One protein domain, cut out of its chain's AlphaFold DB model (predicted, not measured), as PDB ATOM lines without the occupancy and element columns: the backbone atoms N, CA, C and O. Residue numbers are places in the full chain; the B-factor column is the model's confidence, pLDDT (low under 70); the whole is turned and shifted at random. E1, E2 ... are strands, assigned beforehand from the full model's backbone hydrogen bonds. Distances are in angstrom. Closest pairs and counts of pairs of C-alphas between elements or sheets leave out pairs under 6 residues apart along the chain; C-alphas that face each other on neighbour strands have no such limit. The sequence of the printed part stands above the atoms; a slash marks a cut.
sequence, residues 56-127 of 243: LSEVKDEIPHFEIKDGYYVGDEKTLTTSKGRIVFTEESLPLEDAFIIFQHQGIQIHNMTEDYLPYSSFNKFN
ATOM      1  N   LEU A  56      18.944 -10.586 -19.896       80.50
ATOM      2  CA  LEU A  56      20.072  -9.712 -20.227       80.50
ATOM      3  C   LEU A  56      19.728  -8.222 -20.118       80.50
ATOM      4  O   LEU A  56      20.587  -7.421 -19.760       80.50
ATOM      5  N   SER A  57      18.479  -7.838 -20.395       82.56
ATOM      6  CA  SER A  57      18.028  -6.455 -20.231       82.56
ATOM      7  C   SER A  57      17.985  -6.008 -18.768       82.56
ATOM      8  O   SER A  57      18.171  -4.819 -18.527       82.56
ATOM      9  N   GLU A  58      17.737  -6.907 -17.806       83.75
ATOM     10  CA  GLU A  58      17.722  -6.573 -16.368       83.75
ATOM     11  C   GLU A  58      19.106  -6.157 -15.860       83.75
ATOM     12  O   GLU A  58      19.212  -5.279 -15.010       83.75
ATOM     13  N   VAL A  59      20.162  -6.764 -16.405       85.00
ATOM     14  CA  VAL A  59      21.553  -6.563 -15.968       85.00
ATOM     15  C   VAL A  59      22.393  -5.823 -17.004       85.00
ATOM     16  O   VAL A  59      23.620  -5.831 -16.937       85.00
ATOM     17  N   LYS A  60      21.740  -5.174 -17.975       82.75
ATOM     18  CA  LYS A  60      22.374  -4.542 -19.139       82.75
ATOM     19  C   LYS A  60      23.503  -3.583 -18.757       82.75
ATOM     20  O   LYS A  60      24.541  -3.564 -19.415       82.75
ATOM     21  N   ASP A  61      23.308  -2.796 -17.706       85.19
ATOM     22  CA  ASP A  61      24.289  -1.802 -17.261       85.19
ATOM     23  C   ASP A  61      25.454  -2.427 -16.476       85.19
ATOM     24  O   ASP A  61      26.520  -1.829 -16.370       85.19
ATOM     25  N   GLU A  62      25.285  -3.661 -15.999       85.44
ATOM     26  CA  GLU A  62      26.268  -4.404 -15.212       85.44
ATOM     27  C   GLU A  62      27.068  -5.424 -16.036       85.44
ATOM     28  O   GLU A  62      27.942  -6.090 -15.473       85.44
ATOM     29  N   ILE A  63      26.794  -5.547 -17.341       86.12
ATOM     30  CA  ILE A  63      27.532  -6.433 -18.254       86.12
ATOM     31  C   ILE A  63      29.029  -6.054 -18.226       86.12
ATOM     32  O   ILE A  63      29.336  -4.876 -18.445       86.12
ATOM     33  N   PRO A  64      29.938  -7.013 -17.941       87.00
ATOM     34  CA  PRO A  64      31.381  -6.773 -17.929       87.00
ATOM     35  C   PRO A  64      31.910  -6.397 -19.317       87.00
ATOM     36  O   PRO A  64      31.249  -6.639 -20.329       87.00
ATOM     37  N   HIS A  65      33.114  -5.833 -19.375       87.69
ATOM     38  CA  HIS A  65      33.784  -5.627 -20.654       87.69
ATOM     39  C   HIS A  65      34.235  -6.977 -21.218       87.69
ATOM     40  O   HIS A  65      34.835  -7.789 -20.511       87.69
ATOM     41  N   PHE A  66      33.923  -7.224 -22.489       89.69
ATOM     42  CA  PHE A  66      34.349  -8.434 -23.184       89.69
ATOM     43  C   PHE A  66      34.467  -8.191 -24.683       89.69
ATOM     44  O   PHE A  66      33.790  -7.333 -25.254       89.69
ATOM     45  N   GLU A  67      35.283  -9.008 -25.333       88.19
ATOM     46  CA  GLU A  67      35.453  -9.019 -26.775       88.19
ATOM     47  C   GLU A  67      35.475 -10.467 -27.276       88.19
ATOM     48  O   GLU A  67      36.071 -11.352 -26.663       88.19
ATOM     49  N   ILE A  68      34.811 -10.722 -28.398       85.38
ATOM     50  CA  ILE A  68      34.843 -12.010 -29.083       85.38
ATOM     51  C   ILE A  68      35.933 -11.924 -30.151       85.38
ATOM     52  O   ILE A  68      35.738 -11.302 -31.198       85.38
ATOM     53  N   LYS A  69      37.085 -12.546 -29.890       83.12
ATOM     54  CA  LYS A  69      38.218 -12.610 -30.827       83.12
ATOM     55  C   LYS A  69      38.299 -13.992 -31.441       83.12
ATOM     56  O   LYS A  69      38.305 -14.987 -30.726       83.12
ATOM     57  N   ASP A  70      38.318 -14.050 -32.771       81.12
ATOM     58  CA  ASP A  70      38.407 -15.301 -33.537       81.12
ATOM     59  C   ASP A  70      37.355 -16.359 -33.143       81.12
ATOM     60  O   ASP A  70      37.583 -17.561 -33.254       81.12
ATOM     61  N   GLY A  71      36.176 -15.910 -32.693       79.31
ATOM     62  CA  GLY A  71      35.079 -16.783 -32.263       79.31
ATOM     63  C   GLY A  71      35.133 -17.224 -30.798       79.31
ATOM     64  O   GLY A  71      34.305 -18.047 -30.409       79.31
ATOM     65  N   TYR A  72      36.040 -16.664 -29.994       83.69
ATOM     66  CA  TYR A  72      36.207 -16.989 -28.580       83.69
ATOM     67  C   TYR A  72      35.970 -15.787 -27.669       83.69
ATOM     68  O   TYR A  72      36.368 -14.668 -27.991       83.69
ATOM     69  N   TYR A  73      35.349 -16.031 -26.515       84.25
ATOM     70  CA  TYR A  73      35.177 -15.023 -25.469       84.25
ATOM     71  C   TYR A  73      36.516 -14.709 -24.796       84.25
ATOM     72  O   TYR A  73      37.210 -15.629 -24.353       84.25
ATOM     73  N   VAL A  74      36.843 -13.417 -24.724       85.81
ATOM     74  CA  VAL A  74      37.981 -12.855 -23.990       85.81
ATOM     75  C   VAL A  74      37.475 -11.653 -23.194       85.81
ATOM     76  O   VAL A  74      36.971 -10.694 -23.788       85.81
ATOM     77  N   GLY A  75      37.569 -11.674 -21.867       85.81
ATOM     78  CA  GLY A  75      36.980 -10.593 -21.071       85.81
ATOM     79  C   GLY A  75      36.938 -10.819 -19.569       85.81
ATOM     80  O   GLY A  75      37.436 -11.814 -19.050       85.81
ATOM     81  N   ASP A  76      36.334  -9.859 -18.870       87.25
ATOM     82  CA  ASP A  76      36.250  -9.900 -17.415       87.25
ATOM     83  C   ASP A  76      35.240 -10.949 -16.947       87.25
ATOM     84  O   ASP A  76      34.081 -10.982 -17.376       87.25
ATOM     85  N   GLU A  77      35.647 -11.749 -15.968       87.56
ATOM     86  CA  GLU A  77      34.747 -12.700 -15.336       87.56
ATOM     87  C   GLU A  77      33.778 -11.994 -14.388       87.56
ATOM     88  O   GLU A  77      34.169 -11.236 -13.491       87.56
ATOM     89  N   LYS A  78      32.482 -12.252 -14.556       87.75
ATOM     90  CA  LYS A  78      31.452 -11.664 -13.698       87.75
ATOM     91  C   LYS A  78      30.224 -12.548 -13.621       87.75
ATOM     92  O   LYS A  78      29.737 -13.057 -14.622       87.75
ATOM     93  N   THR A  79      29.664 -12.676 -12.424       86.31
ATOM     94  CA  THR A  79      28.360 -13.314 -12.221       86.31
ATOM     95  C   THR A  79      27.328 -12.261 -11.846       86.31
ATOM     96  O   THR A  79      27.508 -11.530 -10.873       86.31
ATOM     97  N   LEU A  80      26.238 -12.200 -12.604       85.50
ATOM     98  CA  LEU A  80      25.118 -11.288 -12.402       85.50
ATOM     99  C   LEU A  80      23.890 -12.082 -11.959       85.50
ATOM    100  O   LEU A  80      23.619 -13.169 -12.473       85.50
ATOM    101  N   THR A  81      23.136 -11.553 -10.998       83.25
ATOM    102  CA  THR A  81      21.907 -12.199 -10.517       83.25
ATOM    103  C   THR A  81      20.699 -11.506 -11.128       83.25
ATOM    104  O   THR A  81      20.530 -10.302 -10.965       83.25
ATOM    105  N   THR A  82      19.851 -12.270 -11.814       80.50
ATOM    106  CA  THR A  82      18.592 -11.792 -12.406       80.50
ATOM    107  C   THR A  82      17.395 -12.397 -11.687       80.50
ATOM    108  O   THR A  82      17.529 -13.367 -10.932       80.50
ATOM    109  N   SER A  83      16.196 -11.903 -11.994       75.75
ATOM    110  CA  SER A  83      14.940 -12.502 -11.528       75.75
ATOM    111  C   SER A  83      14.750 -13.967 -11.967       75.75
ATOM    112  O   SER A  83      13.923 -14.678 -11.394       75.75
ATOM    113  N   LYS A  84      15.508 -14.430 -12.974       70.00
ATOM    114  CA  LYS A  84      15.385 -15.762 -13.596       70.00
ATOM    115  C   LYS A  84      16.518 -16.725 -13.267       70.00
ATOM    116  O   LYS A  84      16.447 -17.887 -13.654       70.00
ATOM    117  N   GLY A  85      17.544 -16.257 -12.562       79.81
ATOM    118  CA  GLY A  85      18.733 -17.034 -12.232       79.81
ATOM    119  C   GLY A  85      20.017 -16.247 -12.463       79.81
ATOM    120  O   GLY A  85      20.002 -15.028 -12.661       79.81
ATOM    121  N   ARG A  86      21.148 -16.948 -12.417       85.31
ATOM    122  CA  ARG A  86      22.470 -16.336 -12.585       85.31
ATOM    123  C   ARG A  86      22.853 -16.250 -14.061       85.31
ATOM    124  O   ARG A  86      22.625 -17.200 -14.806       85.31
ATOM    125  N   ILE A  87      23.430 -15.126 -14.467       86.56
ATOM    126  CA  ILE A  87      24.118 -14.962 -15.748       86.56
ATOM    127  C   ILE A  87      25.610 -14.922 -15.439       86.56
ATOM    128  O   ILE A  87      26.051 -14.061 -14.680       86.56
ATOM    129  N   VAL A  88      26.370 -15.864 -15.984       87.81
ATOM    130  CA  VAL A  88      27.808 -15.993 -15.722       87.81
ATOM    131  C   VAL A  88      28.575 -15.621 -16.982       87.81
ATOM    132  O   VAL A  88      28.255 -16.103 -18.062       87.81
ATOM    133  N   PHE A  89      29.573 -14.765 -16.833       87.88
ATOM    134  CA  PHE A  89      30.574 -14.439 -17.837       87.88
ATOM    135  C   PHE A  89      31.908 -14.992 -17.341       87.88
ATOM    136  O   PHE A  89      32.316 -14.654 -16.228       87.88
ATOM    137  N   THR A  90      32.534 -15.878 -18.107       85.75
ATOM    138  CA  THR A  90      33.791 -16.539 -17.733       85.75
ATOM    139  C   THR A  90      34.539 -17.006 -18.980       85.75
ATOM    140  O   THR A  90      33.943 -17.242 -20.033       85.75
ATOM    141  N   GLU A  91      35.853 -17.158 -18.871       82.31
ATOM    142  CA  GLU A  91      36.642 -17.863 -19.886       82.31
ATOM    143  C   GLU A  91      36.664 -19.381 -19.624       82.31
ATOM    144  O   GLU A  91      36.977 -20.175 -20.510       82.31
ATOM    145  N   GLU A  92      36.274 -19.834 -18.435       82.50
ATOM    146  CA  GLU A  92      36.259 -21.251 -18.097       82.50
ATOM    147  C   GLU A  92      34.991 -21.959 -18.599       82.50
ATOM    148  O   GLU A  92      33.899 -21.397 -18.698       82.50
ATOM    149  N   SER A  93      35.126 -23.246 -18.920       77.56
ATOM    150  CA  SER A  93      33.983 -24.100 -19.247       77.56
ATOM    151  C   SER A  93      33.303 -24.540 -17.953       77.56
ATOM    152  O   SER A  93      33.752 -25.490 -17.310       77.56
ATOM    153  N   LEU A  94      32.211 -23.877 -17.583       75.25
ATOM    154  CA  LEU A  94      31.429 -24.214 -16.394       75.25
ATOM    155  C   LEU A  94      30.174 -25.023 -16.759       75.25
ATOM    156  O   LEU A  94      29.502 -24.697 -17.736       75.25
ATOM    157  N   PRO A  95      29.811 -26.055 -15.973       71.56
ATOM    158  CA  PRO A  95      28.550 -26.755 -16.162       71.56
ATOM    159  C   PRO A  95      27.364 -25.847 -15.809       71.56
ATOM    160  O   PRO A  95      27.395 -25.089 -14.837       71.56
ATOM    161  N   LEU A  96      26.278 -25.967 -16.574       69.44
ATOM    162  CA  LEU A  96      25.072 -25.143 -16.450       69.44
ATOM    163  C   LEU A  96      24.170 -25.505 -15.244       69.44
ATOM    164  O   LEU A  96      22.955 -25.318 -15.293       69.44
ATOM    165  N   GLU A  97      24.737 -26.055 -14.168       66.06
ATOM    166  CA  GLU A  97      23.962 -26.644 -13.063       66.06
ATOM    167  C   GLU A  97      23.139 -25.602 -12.285       66.06
ATOM    168  O   GLU A  97      22.056 -25.930 -11.809       66.06
ATOM    169  N   ASP A  98      23.565 -24.331 -12.260       64.62
ATOM    170  CA  ASP A  98      22.901 -23.274 -11.476       64.62
ATOM    171  C   ASP A  98      22.792 -21.899 -12.180       64.62
ATOM    172  O   ASP A  98      22.492 -20.874 -11.545       64.62
ATOM    173  N   ALA A  99      23.090 -21.833 -13.477       74.12
ATOM    174  CA  ALA A  99      23.061 -20.593 -14.250       74.12
ATOM    175  C   ALA A  99      21.973 -20.645 -15.327       74.12
ATOM    176  O   ALA A  99      21.757 -21.656 -15.987       74.12
ATOM    177  N   PHE A 100      21.280 -19.524 -15.507       79.81
ATOM    178  CA  PHE A 100      20.281 -19.365 -16.558       79.81
ATOM    179  C   PHE A 100      20.952 -19.169 -17.928       79.81
ATOM    180  O   PHE A 100      20.468 -19.686 -18.937       79.81
ATOM    181  N   ILE A 101      22.073 -18.436 -17.955       85.25
ATOM    182  CA  ILE A 101      22.901 -18.177 -19.139       85.25
ATOM    183  C   ILE A 101      24.376 -18.201 -18.713       85.25
ATOM    184  O   ILE A 101      24.724 -17.577 -17.709       85.25
ATOM    185  N   ILE A 102      25.240 -18.868 -19.479       86.50
ATOM    186  CA  ILE A 102      26.700 -18.821 -19.304       86.50
ATOM    187  C   ILE A 102      27.340 -18.374 -20.618       86.50
ATOM    188  O   ILE A 102      27.182 -19.037 -21.641       86.50
ATOM    189  N   PHE A 103      28.067 -17.264 -20.585       86.94
ATOM    190  CA  PHE A 103      29.023 -16.869 -21.613       86.94
ATOM    191  C   PHE A 103      30.359 -17.505 -21.239       86.94
ATOM    192  O   PHE A 103      30.944 -17.129 -20.228       86.94
ATOM    193  N   GLN A 104      30.786 -18.490 -22.025       88.00
ATOM    194  CA  GLN A 104      32.039 -19.225 -21.844       88.00
ATOM    195  C   GLN A 104      32.942 -19.041 -23.064       88.00
ATOM    196  O   GLN A 104      32.494 -18.535 -24.097       88.00
ATOM    197  N   HIS A 105      34.191 -19.502 -22.990       84.19
ATOM    198  CA  HIS A 105      35.180 -19.312 -24.057       84.19
ATOM    199  C   HIS A 105      34.700 -19.748 -25.446       84.19
ATOM    200  O   HIS A 105      34.891 -19.018 -26.413       84.19
ATOM    201  N   GLN A 106      34.029 -20.898 -25.557       82.00
ATOM    202  CA  GLN A 106      33.625 -21.484 -26.846       82.00
ATOM    203  C   GLN A 106      32.237 -21.038 -27.340       82.00
ATOM    204  O   GLN A 106      31.874 -21.314 -28.484       82.00
ATOM    205  N   GLY A 107      31.436 -20.373 -26.503       83.94
ATOM    206  CA  GLY A 107      30.066 -20.016 -26.864       83.94
ATOM    207  C   GLY A 107      29.178 -19.665 -25.677       83.94
ATOM    208  O   GLY A 107      29.641 -19.463 -24.561       83.94
ATOM    209  N   ILE A 108      27.874 -19.617 -25.927       85.25
ATOM    210  CA  ILE A 108      26.851 -19.282 -24.936       85.25
ATOM    211  C   ILE A 108      26.035 -20.533 -24.626       85.25
ATOM    212  O   ILE A 108      25.448 -21.131 -25.528       85.25
ATOM    213  N   GLN A 109      25.953 -20.912 -23.355       84.00
ATOM    214  CA  GLN A 109      25.023 -21.935 -22.886       84.00
ATOM    215  C   GLN A 109      23.766 -21.277 -22.322       84.00
ATOM    216  O   GLN A 109      23.841 -20.297 -21.579       84.00
ATOM    217  N   ILE A 110      22.601 -21.818 -22.674       80.38
ATOM    218  CA  ILE A 110      21.301 -21.313 -22.228       80.38
ATOM    219  C   ILE A 110      20.526 -22.468 -21.606       80.38
ATOM    220  O   ILE A 110      20.397 -23.544 -22.193       80.38
ATOM    221  N   HIS A 111      19.964 -22.223 -20.426       73.06
ATOM    222  CA  HIS A 111      19.135 -23.195 -19.728       73.06
ATOM    223  C   HIS A 111      17.942 -23.644 -20.587       73.06
ATOM    224  O   HIS A 111      17.222 -22.813 -21.143       73.06
ATOM    225  N   ASN A 112      17.716 -24.961 -20.667       66.19
ATOM    226  CA  ASN A 112      16.708 -25.637 -21.506       66.19
ATOM    227  C   ASN A 112      16.954 -25.662 -23.030       66.19
ATOM    228  O   ASN A 112      16.014 -25.943 -23.778       66.19
ATOM    229  N   MET A 113      18.175 -25.422 -23.520       65.56
ATOM    230  CA  MET A 113      18.526 -25.765 -24.908       65.56
ATOM    231  C   MET A 113      19.037 -27.205 -25.021       65.56
ATOM    232  O   MET A 113      19.597 -27.758 -24.083       65.56
ATOM    233  N   THR A 114      18.771 -27.837 -26.169       56.81
ATOM    234  CA  THR A 114      19.149 -29.236 -26.448       56.81
ATOM    235  C   THR A 114      20.622 -29.381 -26.836       56.81
ATOM    236  O   THR A 114      21.158 -30.479 -26.760       56.81
ATOM    237  N   GLU A 115      21.255 -28.293 -27.271       62.31
ATOM    238  CA  GLU A 115      22.678 -28.248 -27.613       62.31
ATOM    239  C   GLU A 115      23.502 -27.793 -26.405       62.31
ATOM    240  O   GLU A 115      23.082 -26.893 -25.674       62.31
ATOM    241  N   ASP A 116      24.684 -28.392 -26.227       66.56
ATOM    242  CA  ASP A 116      25.568 -28.131 -25.086       66.56
ATOM    243  C   ASP A 116      26.059 -26.675 -25.037       66.56
ATOM    244  O   ASP A 116      26.297 -26.148 -23.954       66.56
ATOM    245  N   TYR A 117      26.220 -26.006 -26.186       72.88
ATOM    246  CA  TYR A 117      26.517 -24.574 -26.289       72.88
ATOM    247  C   TYR A 117      26.227 -24.045 -27.700       72.88
ATOM    248  O   TYR A 117      26.351 -24.768 -28.686       72.88
ATOM    249  N   LEU A 118      25.896 -22.757 -27.804       81.62
ATOM    250  CA  LEU A 118      25.789 -22.040 -29.072       81.62
ATOM    251  C   LEU A 118      27.105 -21.301 -29.355       81.62
ATOM    252  O   LEU A 118      27.446 -20.395 -28.590       81.62
ATOM    253  N   PRO A 119      27.845 -21.624 -30.430       83.31
ATOM    254  CA  PRO A 119      29.100 -20.940 -30.730       83.31
ATOM    255  C   PRO A 119      28.851 -19.464 -31.054       83.31
ATOM    256  O   PRO A 119      27.815 -19.110 -31.622       83.31
ATOM    257  N   TYR A 120      29.811 -18.586 -30.747       81.00
ATOM    258  CA  TYR A 120      29.668 -17.148 -31.023       81.00
ATOM    259  C   TYR A 120      29.487 -16.835 -32.513       81.00
ATOM    260  O   TYR A 120      28.814 -15.871 -32.860       81.00
ATOM    261  N   SER A 121      29.974 -17.704 -33.403       78.56
ATOM    262  CA  SER A 121      29.723 -17.623 -34.848       78.56
ATOM    263  C   SER A 121      28.240 -17.731 -35.229       78.56
ATOM    264  O   SER A 121      27.848 -17.291 -36.307       78.56
ATOM    265  N   SER A 122      27.394 -18.305 -34.368       76.44
ATOM    266  CA  SER A 122      25.937 -18.309 -34.558       76.44
ATOM    267  C   SER A 122      25.323 -16.921 -34.339       76.44
ATOM    268  O   SER A 122      24.211 -16.649 -34.799       76.44
ATOM    269  N   PHE A 123      26.047 -16.020 -33.673       71.38
ATOM    270  CA  PHE A 123      25.618 -14.673 -33.326       71.38
ATOM    271  C   PHE A 123      26.405 -13.625 -34.124       71.38
ATOM    272  O   PHE A 123      27.205 -12.876 -33.584       71.38
ATOM    273  N   ASN A 124      26.103 -13.485 -35.417       65.00
ATOM    274  CA  ASN A 124      26.712 -12.476 -36.309       65.00
ATOM    275  C   ASN A 124      26.368 -11.002 -35.971       65.00
ATOM    276  O   ASN A 124      26.380 -10.146 -36.855       65.00
ATOM    277  N   LYS A 125      25.949 -10.693 -34.740       72.56
ATOM    278  CA  LYS A 125      25.367  -9.393 -34.371       72.56
ATOM    279  C   LYS A 125      26.012  -8.715 -33.166       72.56
ATOM    280  O   LYS A 125      25.666  -7.562 -32.923       72.56
ATOM    281  N   PHE A 126      26.883  -9.395 -32.424       79.94
ATOM    282  CA  PHE A 126      27.642  -8.765 -31.349       79.94
ATOM    283  C   PHE A 126      29.009  -9.427 -31.186       79.94
ATOM    284  O   PHE A 126      29.095 -10.645 -31.069       79.94
ATOM    285  N   ASN A 127      30.052  -8.603 -31.142       84.38
ATOM    286  CA  ASN A 127      31.428  -9.001 -30.854       84.38
ATOM    287  C   ASN A 127      31.965  -8.357 -29.566       84.38
ATOM    288  O   ASN A 127      33.037  -8.728 -29.113       84.38
TER     289      ASN A 127
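This is residues 56 to 127 of the 243 residues of an uncharacterized protein of Nosocomiicoccus massiliensis (UniProt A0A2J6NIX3). With little regular structure, this is a curved mixed sheet, E3 E4 E5 E6, with hairpin E1 and E2 beyond one end. Of 72 printed residues, 28 are in six named strands, E1 to E6, all strand with no named helix. It is compact, radius of gyration of the C-alphas 11.4 A, spanning 32 by 29 by 21 A.

Look first at E1, residues 66 to 69, in a hairpin with E2, 72 to 75, which runs on into E3, 78 to 82, at 92 degrees. E3 forms a hairpin with E4, 85 to 89, parallel to E5, 99 to 104, which forms a hairpin with E6, 107 to 110. Within hydrogen-bond range, each 2.8 A, find N 67 and O 74, N 80 and O 87, N 103 and O 88, N 109 and O 102.

Find C-alpha 66 at (34.349, -8.434, -23.184), where E1 begins, and C-alpha 110 at (21.301, -21.313, -22.228), ending E6.

The printed part has no cut; pLDDT is under 70 for residues 96 to 98, 112 to 116 and 124.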